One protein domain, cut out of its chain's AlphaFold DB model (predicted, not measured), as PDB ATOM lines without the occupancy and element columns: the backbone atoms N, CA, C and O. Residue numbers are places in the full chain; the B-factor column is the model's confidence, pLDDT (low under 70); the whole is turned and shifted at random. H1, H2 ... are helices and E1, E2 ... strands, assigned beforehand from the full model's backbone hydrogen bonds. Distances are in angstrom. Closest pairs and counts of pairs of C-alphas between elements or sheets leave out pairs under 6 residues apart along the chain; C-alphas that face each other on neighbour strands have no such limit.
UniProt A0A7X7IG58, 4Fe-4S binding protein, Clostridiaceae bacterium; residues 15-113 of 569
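Overview. This is residues 15 to 113 of the 569 residues of the protein "4Fe-4S binding protein" of Clostridiaceae bacterium (UniProt A0A7X7IG58). There is little regular structure: a loop-rich body has H2 and H3 packed together, the E2-E3 hairpin beside H2 and the small E1-E4 sheet beside H3, while H1 lies far out on a loop. Residues 18 to 23 and 25 to 32 stick out. The 99 printed residues run H1 E1 H2 E2 E3 H3 E4, mixed, 39 in named elements; the whole is compact, radius of gyration of the C-alphas 14.3 A, spanning 40 by 29 by 23 A.

Arrangement. H1, residues 15 to 21, is apart from H2, residues 57 to 66. E1, residues 45 to 47, is antiparallel to E4, residues 110 to 112; N 46 and O 111 are 2.9 A apart. H2 touches H3, residues 100 to 103, closest at C-alphas 58 and 101, 4.2 A. E2, residues 71 to 76, and E3, residues 79 to 84, form a hairpin; N 72 and O 83 are 2.9 A apart. Every O i to N i+4 pair is within hydrogen-bond range in H1, 5 of 6 in H2; H3 is too short for one.

Along the chain. H1 begins at C-alpha 15 (100.119, 123.290, 140.328); E4 ends at C-alpha 112 (102.289, 134.089, 125.258). H2 spans 12.3 A, E2 15.2 A, E3 15.4 A.

Size, cuts and confidence. The printed part has no cut. Links H1 to E1 and E3 to H3 are long. The mean pLDDT of the printed part, the model's own confidence, is 88.4, and no printed residue has a pLDDT under 70.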
ATOM      1  N   LEU A  15      99.923 124.736 140.168       88.25
ATOM      2  CA  LEU A  15     100.119 123.290 140.328       88.25
ATOM      3  C   LEU A  15     101.324 122.960 141.217       88.25
ATOM      4  O   LEU A  15     101.316 121.953 141.920       88.25
ATOM      5  N   ARG A  16     102.390 123.762 141.140       85.81
ATOM      6  CA  ARG A  16     103.573 123.554 141.974       85.81
ATOM      7  C   ARG A  16     103.307 124.002 143.403       85.81
ATOM      8  O   ARG A  16     103.768 123.313 144.305       85.81
ATOM      9  N   ASN A  17     102.625 125.129 143.583       88.12
ATOM     10  CA  ASN A  17     102.275 125.640 144.903       88.12
ATOM     11  C   ASN A  17     101.410 124.601 145.627       88.12
ATOM     12  O   ASN A  17     101.866 124.046 146.615       88.12
ATOM     13  N   GLU A  18     100.311 124.160 145.010       90.12
ATOM     14  CA  GLU A  18      99.439 123.095 145.534       90.12
ATOM     15  C   GLU A  18     100.195 121.789 145.821       90.12
ATOM     16  O   GLU A  18     100.022 121.162 146.862       90.12
ATOM     17  N   ALA A  19     101.081 121.358 144.917       88.00
ATOM     18  CA  ALA A  19     101.886 120.160 145.149       88.00
ATOM     19  C   ALA A  19     102.850 120.313 146.336       88.00
ATOM     20  O   ALA A  19     103.135 119.324 147.006       88.00
ATOM     21  N   SER A  20     103.366 121.519 146.577       87.94
ATOM     22  CA  SER A  20     104.274 121.799 147.694       87.94
ATOM     23  C   SER A  20     103.495 121.902 149.003       87.94
ATOM     24  O   SER A  20     103.886 121.272 149.979       87.94
ATOM     25  N   ASP A  21     102.365 122.609 148.993       92.38
ATOM     26  CA  ASP A  21     101.495 122.828 150.155       92.38
ATOM     27  C   ASP A  21     100.867 121.523 150.668       92.38
ATOM     28  O   ASP A  21     100.568 121.389 151.853       92.38
ATOM     29  N   HIS A  22     100.713 120.532 149.785       94.19
ATOM     30  CA  HIS A  22     100.214 119.197 150.113       94.19
ATOM     31  C   HIS A  22     101.307 118.116 150.205       94.19
ATOM     32  O   HIS A  22     100.983 116.926 150.182       94.19
ATOM     33  N   ASP A  23     102.590 118.492 150.278       92.81
ATOM     34  CA  ASP A  23     103.729 117.564 150.394       92.81
ATOM     35  C   ASP A  23     103.735 116.439 149.333       92.81
ATOM     36  O   ASP A  23     104.164 115.302 149.574       92.81
ATOM     37  N   VAL A  24     103.260 116.735 148.119       88.12
ATOM     38  CA  VAL A  24     103.160 115.762 147.030       88.12
ATOM     39  C   VAL A  24     104.559 115.359 146.575       88.12
ATOM     40  O   VAL A  24     105.299 116.124 145.950       88.12
ATOM     41  N   LYS A  25     104.914 114.099 146.824       84.12
ATOM     42  CA  LYS A  25     106.189 113.528 146.389       84.12
ATOM     43  C   LYS A  25     106.081 113.007 144.964       84.12
ATOM     44  O   LYS A  25     105.128 112.330 144.586       84.12
ATOM     45  N   PHE A  26     107.084 113.327 144.150       80.19
ATOM     46  CA  PHE A  26     107.163 112.772 142.808       80.19
ATOM     47  C   PHE A  26     107.488 111.280 142.876       80.19
ATOM     48  O   PHE A  26     108.571 110.896 143.313       80.19
ATOM     49  N   GLU A  27     106.588 110.462 142.345       81.06
ATOM     50  CA  GLU A  27     106.839 109.052 142.080       81.06
ATOM     51  C   GLU A  27     107.009 108.820 140.580       81.06
ATOM     52  O   GLU A  27     106.318 109.420 139.746       81.06
ATOM     53  N   LYS A  28     107.951 107.945 140.214       79.00
ATOM     54  CA  LYS A  28     108.154 107.582 138.812       79.00
ATOM     55  C   LYS A  28     106.943 106.757 138.351       79.00
ATOM     56  O   LYS A  28     106.736 105.665 138.874       79.00
ATOM     57  N   PRO A  29     106.150 107.235 137.375       76.75
ATOM     58  CA  PRO A  29     104.977 106.499 136.929       76.75
ATOM     59  C   PRO A  29     105.380 105.193 136.235       76.75
ATOM     60  O   PRO A  29     106.359 105.162 135.488       76.75
ATOM     61  N   ILE A  30     104.569 104.145 136.420       75.69
ATOM     62  CA  ILE A  30     104.727 102.829 135.767       75.69
ATOM     63  C   ILE A  30     104.683 102.974 134.235       75.69
ATOM     64  O   ILE A  30     105.381 102.273 133.503       75.69
ATOM     65  N   HIS A  31     103.897 103.935 133.742       72.94
ATOM     66  CA  HIS A  31     103.788 104.255 132.325       72.94
ATOM     67  C   HIS A  31     104.404 105.622 132.015       72.94
ATOM     68  O   HIS A  31     103.912 106.671 132.440       72.94
ATOM     69  N   GLU A  32     105.456 105.629 131.198       70.31
ATOM     70  CA  GLU A  32     105.990 106.867 130.634       70.31
ATOM     71  C   GLU A  32     105.063 107.398 129.540       70.31
ATOM     72  O   GLU A  32     104.910 106.785 128.478       70.31
ATOM     73  N   ARG A  33     104.461 108.563 129.810       73.62
ATOM     74  CA  ARG A  33     103.620 109.295 128.858       73.62
ATOM     75  C   ARG A  33     104.454 109.780 127.659       73.62
ATOM     76  O   ARG A  33     105.459 110.450 127.914       73.62
ATOM     77  N   PRO A  34     103.991 109.558 126.409       76.12
ATOM     78  CA  PRO A  34     104.615 110.087 125.195       76.12
ATOM     79  C   PRO A  34     104.947 111.576 125.277       76.12
ATOM     80  O   PRO A  34     104.171 112.353 125.850       76.12
ATOM     81  N   CYS A  35     106.073 111.990 124.701       79.81
ATOM     82  CA  CYS A  35     106.315 113.407 124.468       79.81
ATOM     83  C   CYS A  35     105.423 113.880 123.317       79.81
ATOM     84  O   CYS A  35     105.281 113.192 122.311       79.81
ATOM     85  N   ILE A  36     104.801 115.042 123.475       81.94
ATOM     86  CA  ILE A  36     103.944 115.637 122.447       81.94
ATOM     87  C   ILE A  36     104.671 116.868 121.886       81.94
ATOM     88  O   ILE A  36     105.186 117.645 122.697       81.94
ATOM     89  N   PRO A  37     104.763 117.062 120.555       81.75
ATOM     90  CA  PRO A  37     105.315 118.286 119.983       81.75
ATOM     91  C   PRO A  37     104.595 119.528 120.509       81.75
ATOM     92  O   PRO A  37     103.396 119.497 120.788       81.75
ATOM     93  N   ILE A  38     105.330 120.626 120.650       85.56
ATOM     94  CA  ILE A  38     104.726 121.910 121.003       85.56
ATOM     95  C   ILE A  38     103.916 122.391 119.799       85.56
ATOM     96  O   ILE A  38     104.401 122.356 118.672       85.56
ATOM     97  N   VAL A  39     102.678 122.811 120.044       87.00
ATOM     98  CA  VAL A  39     101.795 123.327 119.000       87.00
ATOM     99  C   VAL A  39     102.031 124.825 118.874       87.00
ATOM    100  O   VAL A  39     101.794 125.572 119.830       87.00
ATOM    101  N   ASP A  40     102.502 125.231 117.697       87.62
ATOM    102  CA  ASP A  40     102.857 126.611 117.374       87.62
ATOM    103  C   ASP A  40     102.045 127.162 116.191       87.62
ATOM    104  O   ASP A  40     102.569 127.597 115.171       87.62
ATOM    105  N   ASP A  41     100.724 127.088 116.322       89.69
ATOM    106  CA  ASP A  41      99.747 127.353 115.267       89.69
ATOM    107  C   ASP A  41      99.023 128.698 115.435       89.69
ATOM    108  O   ASP A  41      97.915 128.893 114.931       89.69
ATOM    109  N   HIS A  42      99.632 129.624 116.174       92.50
ATOM    110  CA  HIS A  42      99.124 130.968 116.413       92.50
ATOM    111  C   HIS A  42     100.280 131.969 116.510       92.50
ATOM    112  O   HIS A  42     101.371 131.661 117.000       92.50
ATOM    113  N   SER A  43     100.047 133.209 116.076       90.69
ATOM    114  CA  SER A  43     101.101 134.231 116.029       90.69
ATOM    115  C   SER A  43     101.617 134.614 117.418       90.69
ATOM    116  O   SER A  43     102.804 134.889 117.575       90.69
ATOM    117  N   ILE A  44     100.757 134.576 118.441       93.62
ATOM    118  CA  ILE A  44     101.095 135.041 119.800       93.62
ATOM    119  C   ILE A  44     100.906 134.015 120.930       93.62
ATOM    120  O   ILE A  44     101.372 134.279 122.036       93.62
ATOM    121  N   ILE A  45     100.259 132.865 120.692       93.56
ATOM    122  CA  ILE A  45      99.967 131.849 121.727       93.56
ATOM    123  C   ILE A  45     100.678 130.548 121.357       93.56
ATOM    124  O   ILE A  45     100.557 130.084 120.231       93.56
ATOM    125  N   ILE A  46     101.375 129.950 122.321       91.75
ATOM    126  CA  ILE A  46     102.059 128.658 122.189       91.75
ATOM    127  C   ILE A  46     101.382 127.650 123.120       91.75
ATOM    128  O   ILE A  46     101.042 127.996 124.258       91.75
ATOM    129  N   ARG A  47     101.218 126.396 122.674       90.94
ATOM    130  CA  ARG A  47     100.620 125.324 123.493       90.94
ATOM    131  C   ARG A  47     101.587 124.160 123.702       90.94
ATOM    132  O   ARG A  47     102.020 123.516 122.753       90.94
ATOM    133  N   ASP A  48     101.888 123.859 124.962       89.88
ATOM    134  CA  ASP A  48     102.736 122.745 125.389       89.88
ATOM    135  C   ASP A  48     101.935 121.734 126.225       89.88
ATOM    136  O   ASP A  48     101.799 121.834 127.452       89.88
ATOM    137  N   HIS A  49     101.424 120.697 125.558       88.62
ATOM    138  CA  HIS A  49     100.655 119.622 126.193       88.62
ATOM    139  C   HIS A  49     101.460 118.786 127.189       88.62
ATOM    140  O   HIS A  49     100.867 118.039 127.968       88.62
ATOM    141  N   ASN A  50     102.790 118.903 127.219       86.06
ATOM    142  CA  ASN A  50     103.609 118.197 128.207       86.06
ATOM    143  C   ASN A  50     103.526 118.826 129.602       86.06
ATOM    144  O   ASN A  50     103.889 118.154 130.575       86.06
ATOM    145  N   LYS A  51     103.051 120.075 129.689       88.19
ATOM    146  CA  LYS A  51     102.745 120.792 130.935       88.19
ATOM    147  C   LYS A  51     101.258 120.717 131.302       88.19
ATOM    148  O   LYS A  51     100.916 120.877 132.465       88.19
ATOM    149  N   CYS A  52     100.383 120.452 130.329       89.94
ATOM    150  CA  CYS A  52      98.935 120.425 130.528       89.94
ATOM    151  C   CYS A  52      98.498 119.311 131.492       89.94
ATOM    152  O   CYS A  52      98.857 118.144 131.324       89.94
ATOM    153  N   ILE A  53      97.659 119.681 132.462       90.50
ATOM    154  CA  ILE A  53      97.010 118.762 133.413       90.50
ATOM    155  C   ILE A  53      95.548 118.454 133.063       90.50
ATOM    156  O   ILE A  53      94.850 117.835 133.854       90.50
ATOM    157  N   SER A  54      95.074 118.897 131.894       92.38
ATOM    158  CA  SER A  54      93.706 118.669 131.399       92.38
ATOM    159  C   SER A  54      92.593 119.120 132.359       92.38
ATOM    160  O   SER A  54      91.517 118.539 132.375       92.38
ATOM    161  N   CYS A  55      92.824 120.199 133.116       94.62
ATOM    162  CA  CYS A  55      91.858 120.745 134.080       94.62
ATOM    163  C   CYS A  55      90.639 121.444 133.451       94.62
ATOM    164  O   CYS A  55      89.699 121.771 134.161       94.62
ATOM    165  N   GLY A  56      90.662 121.749 132.149       95.50
ATOM    166  CA  GLY A  56      89.544 122.405 131.458       95.50
ATOM    167  C   GLY A  56      89.396 123.914 131.696       95.50
ATOM    168  O   GLY A  56      88.641 124.543 130.964       95.50
ATOM    169  N   ARG A  57      90.165 124.532 132.610       95.69
ATOM    170  CA  ARG A  57      90.105 125.987 132.898       95.69
ATOM    171  C   ARG A  57      90.216 126.863 131.646       95.69
ATOM    172  O   ARG A  57      89.485 127.832 131.504       95.69
ATOM    173  N   CYS A  58      91.102 126.511 130.714       96.06
ATOM    174  CA  CYS A  58      91.263 127.251 129.462       96.06
ATOM    175  C   CYS A  58      90.073 127.107 128.501       96.06
ATOM    176  O   CYS A  58      89.805 128.037 127.746       96.06
ATOM    177  N   ILE A  59      89.368 125.969 128.529       95.94
ATOM    178  CA  ILE A  59      88.147 125.741 127.745       95.94
ATOM    179  C   ILE A  59      87.023 126.602 128.320       95.94
ATOM    180  O   ILE A  59      86.446 127.392 127.581       95.94
ATOM    181  N   ALA A  60      86.798 126.527 129.637       95.25
ATOM    182  CA  ALA A  60      85.800 127.345 130.326       95.25
ATOM    183  C   ALA A  60      86.066 128.847 130.127       95.25
ATOM    184  O   ALA A  60      85.173 129.582 129.732       95.25
ATOM    185  N   ALA A  61      87.315 129.308 130.265       94.06
ATOM    186  CA  ALA A  61      87.661 130.708 130.002       94.06
ATOM    187  C   ALA A  61      87.371 131.142 128.549       94.06
ATOM    188  O   ALA A  61      86.953 132.269 128.304       94.06
ATOM    189  N   CYS A  62      87.582 130.261 127.570       94.25
ATOM    190  CA  CYS A  62      87.299 130.571 126.169       94.25
ATOM    191  C   CYS A  62      85.795 130.615 125.861       94.25
ATOM    192  O   CYS A  62      85.373 131.414 125.025       94.25
ATOM    193  N   ALA A  63      85.014 129.739 126.492       91.12
ATOM    194  CA  ALA A  63      83.587 129.580 126.240       91.12
ATOM    195  C   ALA A  63      82.732 130.549 127.065       91.12
ATOM    196  O   ALA A  63      81.874 131.233 126.525       91.12
ATOM    197  N   GLU A  64      82.991 130.620 128.369       87.94
ATOM    198  CA  GLU A  64      82.119 131.275 129.349       87.94
ATOM    199  C   GLU A  64      82.592 132.689 129.698       87.94
ATOM    200  O   GLU A  64      81.775 133.579 129.907       87.94
ATOM    201  N   VAL A  65      83.910 132.922 129.754       85.69
ATOM    202  CA  VAL A  65      84.454 134.246 130.115       85.69
ATOM    203  C   VAL A  65      84.533 135.147 128.888       85.69
ATOM    204  O   VAL A  65      83.991 136.249 128.901       85.69
ATOM    205  N   GLU A  66      85.204 134.691 127.829       89.75
ATOM    206  CA  GLU A  66      85.373 135.506 126.624       89.75
ATOM    207  C   GLU A  66      84.192 135.360 125.649       89.75
ATOM    208  O   GLU A  66      83.650 136.372 125.215       89.75
ATOM    209  N   GLY A  67      83.780 134.130 125.304       88.38
ATOM    210  CA  GLY A  67      82.658 133.855 124.385       88.38
ATOM    211  C   GLY A  67      82.967 133.176 123.032       88.38
ATOM    212  O   GLY A  67      82.081 132.505 122.513       88.38
ATOM    213  N   PRO A  68      84.179 133.237 122.434       89.88
ATOM    214  CA  PRO A  68      84.433 132.608 121.132       89.88
ATOM    215  C   PRO A  68      84.288 131.086 121.114       89.88
ATOM    216  O   PRO A  68      84.056 130.514 120.053       89.88
ATOM    217  N   ASP A  69      84.457 130.431 122.269       92.12
ATOM    218  CA  ASP A  69      84.169 129.004 122.443       92.12
ATOM    219  C   ASP A  69      84.914 128.068 121.460       92.12
ATOM    220  O   ASP A  69      84.402 127.051 120.998       92.12
ATOM    221  N   VAL A  70      86.173 128.391 121.133       92.31
ATOM    222  CA  VAL A  70      86.955 127.650 120.123       92.31
ATOM    223  C   VAL A  70      87.725 126.449 120.667       92.31
ATOM    224  O   VAL A  70      88.234 125.646 119.885       92.31
ATOM    225  N   LEU A  71      87.852 126.299 121.989       93.31
ATOM    226  CA  LEU A  71      88.631 125.224 122.614       93.31
ATOM    227  C   LEU A  71      87.745 124.061 123.074       93.31
ATOM    228  O   LEU A  71      86.627 124.256 123.536       93.31
ATOM    229  N   ALA A  72      88.262 122.835 123.000       92.56
ATOM    230  CA  ALA A  72      87.604 121.649 123.540       92.56
ATOM    231  C   ALA A  72      88.589 120.548 123.934       92.56
ATOM    232  O   ALA A  72      89.764 120.543 123.548       92.56
ATOM    233  N   PHE A  73      88.076 119.584 124.697       91.69
ATOM    234  CA  PHE A  73      88.756 118.318 124.909       91.69
ATOM    235  C   PHE A  73      88.644 117.426 123.681       91.69
ATOM    236  O   PHE A  73      87.602 117.352 123.032       91.69
ATOM    237  N   TYR A  74      89.701 116.672 123.425       86.44
ATOM    238  CA  TYR A  74      89.672 115.558 122.492       86.44
ATOM    239  C   TYR A  74      90.626 114.460 122.958       86.44
ATOM    240  O   TYR A  74      91.512 114.683 123.786       86.44
ATOM    241  N   MET A  75      90.435 113.263 122.411       83.56
ATOM    242  CA  MET A  75      91.273 112.105 122.690       83.56
ATOM    243  C   MET A  75      92.210 111.846 121.513       83.56
ATOM    244  O   MET A  75      91.754 111.712 120.379       83.56
ATOM    245  N   LYS A  76      93.514 111.730 121.774       77.12
ATOM    246  CA  LYS A  76      94.508 111.281 120.785       77.12
ATOM    247  C   LYS A  76      95.448 110.267 121.434       77.12
ATOM    248  O   LYS A  76      96.012 110.534 122.492       77.12
ATOM    249  N   HIS A  77      95.553 109.079 120.833       75.56
ATOM    250  CA  HIS A  77      96.335 107.935 121.334       75.56
ATOM    251  C   HIS A  77      96.120 107.646 122.835       75.56
ATOM    252  O   HIS A  77      97.070 107.561 123.609       75.56
ATOM    253  N   GLY A  78      94.853 107.562 123.260       75.75
ATOM    254  CA  GLY A  78      94.489 107.268 124.652       75.75
ATOM    255  C   GLY A  78      94.743 108.408 125.645       75.75
ATOM    256  O   GLY A  78      94.657 108.193 126.851       75.75
ATOM    257  N   ARG A  79      95.054 109.625 125.174       79.00
ATOM    258  CA  ARG A  79      95.284 110.800 126.027       79.00
ATOM    259  C   ARG A  79      94.253 111.881 125.768       79.00
ATOM    260  O   ARG A  79      94.007 112.234 124.618       79.00
ATOM    261  N   GLN A  80      93.725 112.442 126.851       87.12
ATOM    262  CA  GLN A  80      92.873 113.621 126.811       87.12
ATOM    263  C   GLN A  80      93.734 114.875 126.687       87.12
ATOM    264  O   GLN A  80      94.558 115.159 127.562       87.12
ATOM    265  N   LEU A  81      93.544 115.612 125.599       88.31
ATOM    266  CA  LEU A  81      94.267 116.831 125.257       88.31
ATOM    267  C   LEU A  81      93.275 117.981 125.057       88.31
ATOM    268  O   LEU A  81      92.084 117.757 124.846       88.31
ATOM    269  N   VAL A  82      93.778 119.214 125.116       92.00
ATOM    270  CA  VAL A  82      93.012 120.421 124.776       92.00
ATOM    271  C   VAL A  82      93.408 120.877 123.378       92.00
ATOM    272  O   VAL A  82      94.598 120.955 123.069       92.00
ATOM    273  N   GLY A  83      92.433 121.146 122.520       90.75
ATOM    274  CA  GLY A  83      92.631 121.561 121.130       90.75
ATOM    275  C   GLY A  83      91.511 122.480 120.678       90.75
ATOM    276  O   GLY A  83      90.727 122.944 121.500       90.75
ATOM    277  N   THR A  84      91.457 122.757 119.381       90.06
ATOM    278  CA  THR A  84      90.362 123.517 118.774       90.06
ATOM    279  C   THR A  84      89.153 122.611 118.526       90.06
ATOM    280  O   THR A  84      89.317 121.418 118.255       90.06
ATOM    281  N   LYS A  85      87.933 123.154 118.608       85.88
ATOM    282  CA  LYS A  85      86.687 122.405 118.355       85.88
ATOM    283  C   LYS A  85      86.593 121.870 116.932       85.88
ATOM    284  O   LYS A  85      86.130 120.750 116.729       85.88
ATOM    285  N   SER A  86      87.040 122.665 115.968       81.62
ATOM    286  CA  SER A  86      87.072 122.328 114.543       81.62
ATOM    287  C   SER A  86      88.235 121.411 114.155       81.62
ATOM    288  O   SER A  86      88.223 120.845 113.065       81.62
ATOM    289  N   GLY A  87      89.241 121.253 115.024       79.19
ATOM    290  CA  GLY A  87      90.492 120.562 114.701       79.19
ATOM    291  C   GLY A  87      91.450 121.375 113.823       79.19
ATOM    292  O   GLY A  87      92.556 120.909 113.558       79.19
ATOM    293  N   LEU A  88      91.059 122.584 113.404       84.44
ATOM    294  CA  LEU A  88      91.893 123.499 112.625       84.44
ATOM    295  C   LEU A  88      92.991 124.152 113.486       84.44
ATOM    296  O   LEU A  88      92.838 124.234 114.713       84.44
ATOM    297  N   PRO A  89      94.081 124.643 112.868       87.56
ATOM    298  CA  PRO A  89      95.030 125.548 113.510       87.56
ATOM    299  C   PRO A  89      94.329 126.700 114.236       87.56
ATOM    300  O   PRO A  89      93.375 127.270 113.715       87.56
ATOM    301  N   LEU A  90      94.801 127.092 115.424       91.56
ATOM    302  CA  LEU A  90      94.140 128.126 116.233       91.56
ATOM    303  C   LEU A  90      93.951 129.452 115.470       91.56
ATOM    304  O   LEU A  90      92.908 130.085 115.616       91.56
ATOM    305  N   HIS A  91      94.911 129.855 114.631       89.94
ATOM    306  CA  HIS A  91      94.807 131.070 113.810       89.94
ATOM    307  C   HIS A  91      93.760 131.008 112.678       89.94
ATOM    308  O   HIS A  91      93.404 132.059 112.143       89.94
ATOM    309  N   GLU A  92      93.264 129.817 112.334       89.12
ATOM    310  CA  GLU A  92      92.206 129.572 111.336       89.12
ATOM    311  C   GLU A  92      90.820 129.373 111.977       89.12
ATOM    312  O   GLU A  92      89.839 129.124 111.284       89.12
ATOM    313  N   THR A  93      90.732 129.462 113.306       91.44
ATOM    314  CA  THR A  93      89.457 129.408 114.041       91.44
ATOM    315  C   THR A  93      88.912 130.804 114.320       91.44
ATOM    316  O   THR A  93      89.580 131.810 114.071       91.44
ATOM    317  N   ASP A  94      87.749 130.874 114.959       92.88
ATOM    318  CA  ASP A  94      87.180 132.104 115.519       92.88
ATOM    319  C   ASP A  94      87.952 132.642 116.748       92.88
ATOM    320  O   ASP A  94      87.451 133.467 117.511       92.88
ATOM    321  N   CYS A  95      89.184 132.176 116.990       95.00
ATOM    322  CA  CYS A  95      90.036 132.682 118.059       95.00
ATOM    323  C   CYS A  95      90.278 134.186 117.889       95.00
ATOM    324  O   CYS A  95      90.914 134.636 116.938       95.00
ATOM    325  N   VAL A  96      89.864 134.960 118.889       95.62
ATOM    326  CA  VAL A  96      89.994 136.425 118.889       95.62
ATOM    327  C   VAL A  96      91.321 136.931 119.462       95.62
ATOM    328  O   VAL A  96      91.502 138.127 119.674       95.62
ATOM    329  N   SER A  97      92.275 136.034 119.735       95.88
ATOM    330  CA  SER A  97      93.594 136.365 120.304       95.88
ATOM    331  C   SER A  97      93.577 137.013 121.705       95.88
ATOM    332  O   SER A  97      94.604 137.537 122.132       95.88
ATOM    333  N   CYS A  98      92.464 136.964 122.455       94.88
ATOM    334  CA  CYS A  98      92.319 137.654 123.753       94.88
ATOM    335  C   CYS A  98      93.321 137.202 124.825       94.88
ATOM    336  O   CYS A  98      93.750 138.001 125.655       94.88
ATOM    337  N   GLY A  99      93.711 135.922 124.803       94.44
ATOM    338  CA  GLY A  99      94.637 135.328 125.763       94.44
ATOM    339  C   GLY A  99      94.020 134.907 127.103       94.44
ATOM    340  O   GLY A  99      94.769 134.443 127.960       94.44
ATOM    341  N   GLN A 100      92.697 134.980 127.305       94.31
ATOM    342  CA  GLN A 100      92.072 134.535 128.568       94.31
ATOM    343  C   GLN A 100      92.344 133.056 128.878       94.31
ATOM    344  O   GLN A 100      92.564 132.680 130.027       94.31
ATOM    345  N   CYS A 101      92.439 132.212 127.846       94.94
ATOM    346  CA  CYS A 101      92.845 130.815 127.996       94.94
ATOM    347  C   CYS A 101      94.276 130.663 128.549       94.94
ATOM    348  O   CYS A 101      94.530 129.751 129.338       94.94
ATOM    349  N   VAL A 102      95.194 131.561 128.166       94.38
ATOM    350  CA  VAL A 102      96.566 131.615 128.690       94.38
ATOM    351  C   VAL A 102      96.557 132.060 130.147       94.38
ATOM    352  O   VAL A 102      97.172 131.401 130.982       94.38
ATOM    353  N   ASN A 103      95.818 133.127 130.458       91.38
ATOM    354  CA  ASN A 103      95.717 133.663 131.816       91.38
ATOM    355  C   ASN A 103      95.124 132.637 132.798       91.38
ATOM    356  O   ASN A 103      95.608 132.475 133.913       91.38
ATOM    357  N   ALA A 104      94.136 131.858 132.348       93.00
ATOM    358  CA  ALA A 104      93.503 130.803 133.135       93.00
ATOM    359  C   ALA A 104      94.365 129.535 133.316       93.00
ATOM    360  O   ALA A 104      93.938 128.607 134.007       93.00
ATOM    361  N   CYS A 105      95.536 129.432 132.676       93.50
ATOM    362  CA  CYS A 105      96.350 128.221 132.704       93.50
ATOM    363  C   CYS A 105      97.211 128.119 133.988       93.50
ATOM    364  O   CYS A 105      98.170 128.880 134.127       93.50
ATOM    365  N   PRO A 106      96.992 127.114 134.868       91.00
ATOM    366  CA  PRO A 106      97.713 126.994 136.149       91.00
ATOM    367  C   PRO A 106      99.164 126.515 136.043       91.00
ATOM    368  O   PRO A 106      99.901 126.511 137.021       91.00
ATOM    369  N   CYS A 107      99.557 125.978 134.887       89.62
ATOM    370  CA  CYS A 107     100.759 125.146 134.755       89.62
ATOM    371  C   CYS A 107     101.678 125.571 133.602       89.62
ATOM    372  O   CYS A 107     102.635 124.866 133.280       89.62
ATOM    373  N   GLY A 108     101.383 126.698 132.943       89.31
ATOM    374  CA  GLY A 108     102.168 127.193 131.807       89.31
ATOM    375  C   GLY A 108     102.075 126.310 130.560       89.31
ATOM    376  O   GLY A 108     102.998 126.280 129.751       89.31
ATOM    377  N   ALA A 109     100.990 125.544 130.412       92.06
ATOM    378  CA  ALA A 109     100.714 124.769 129.201       92.06
ATOM    379  C   ALA A 109     100.273 125.644 128.023       92.06
ATOM    380  O   ALA A 109     100.436 125.251 126.875       92.06
ATOM    381  N   LEU A 110      99.717 126.817 128.308       93.00
ATOM    382  CA  LEU A 110      99.479 127.879 127.344       93.00
ATOM    383  C   LEU A 110     100.386 129.040 127.742       93.00
ATOM    384  O   LEU A 110     100.423 129.406 128.916       93.00
ATOM    385  N   GLU A 111     101.138 129.584 126.794       89.56
ATOM    386  CA  GLU A 111     102.056 130.701 127.033       89.56
ATOM    387  C   GLU A 111     101.932 131.738 125.913       89.56
ATOM    388  O   GLU A 111     101.616 131.407 124.769       89.56
ATOM    389  N   VAL A 112     102.199 133.001 126.242       90.94
ATOM    390  CA  VAL A 112     102.289 134.089 125.258       90.94
ATOM    391  C   VAL A 112     103.716 134.185 124.740       90.94
ATOM    392  O   VAL A 112     104.675 134.040 125.503       90.94
ATOM    393  N   ARG A 113     103.882 134.509 123.456       90.00
ATOM    394  CA  ARG A 113     105.195 134.879 122.920       90.00
ATOM    395  C   ARG A 113     105.712 136.148 123.600       90.00
ATOM    396  O   ARG A 113     105.183 137.248 123.424       90.00
TER     397      ARG A 113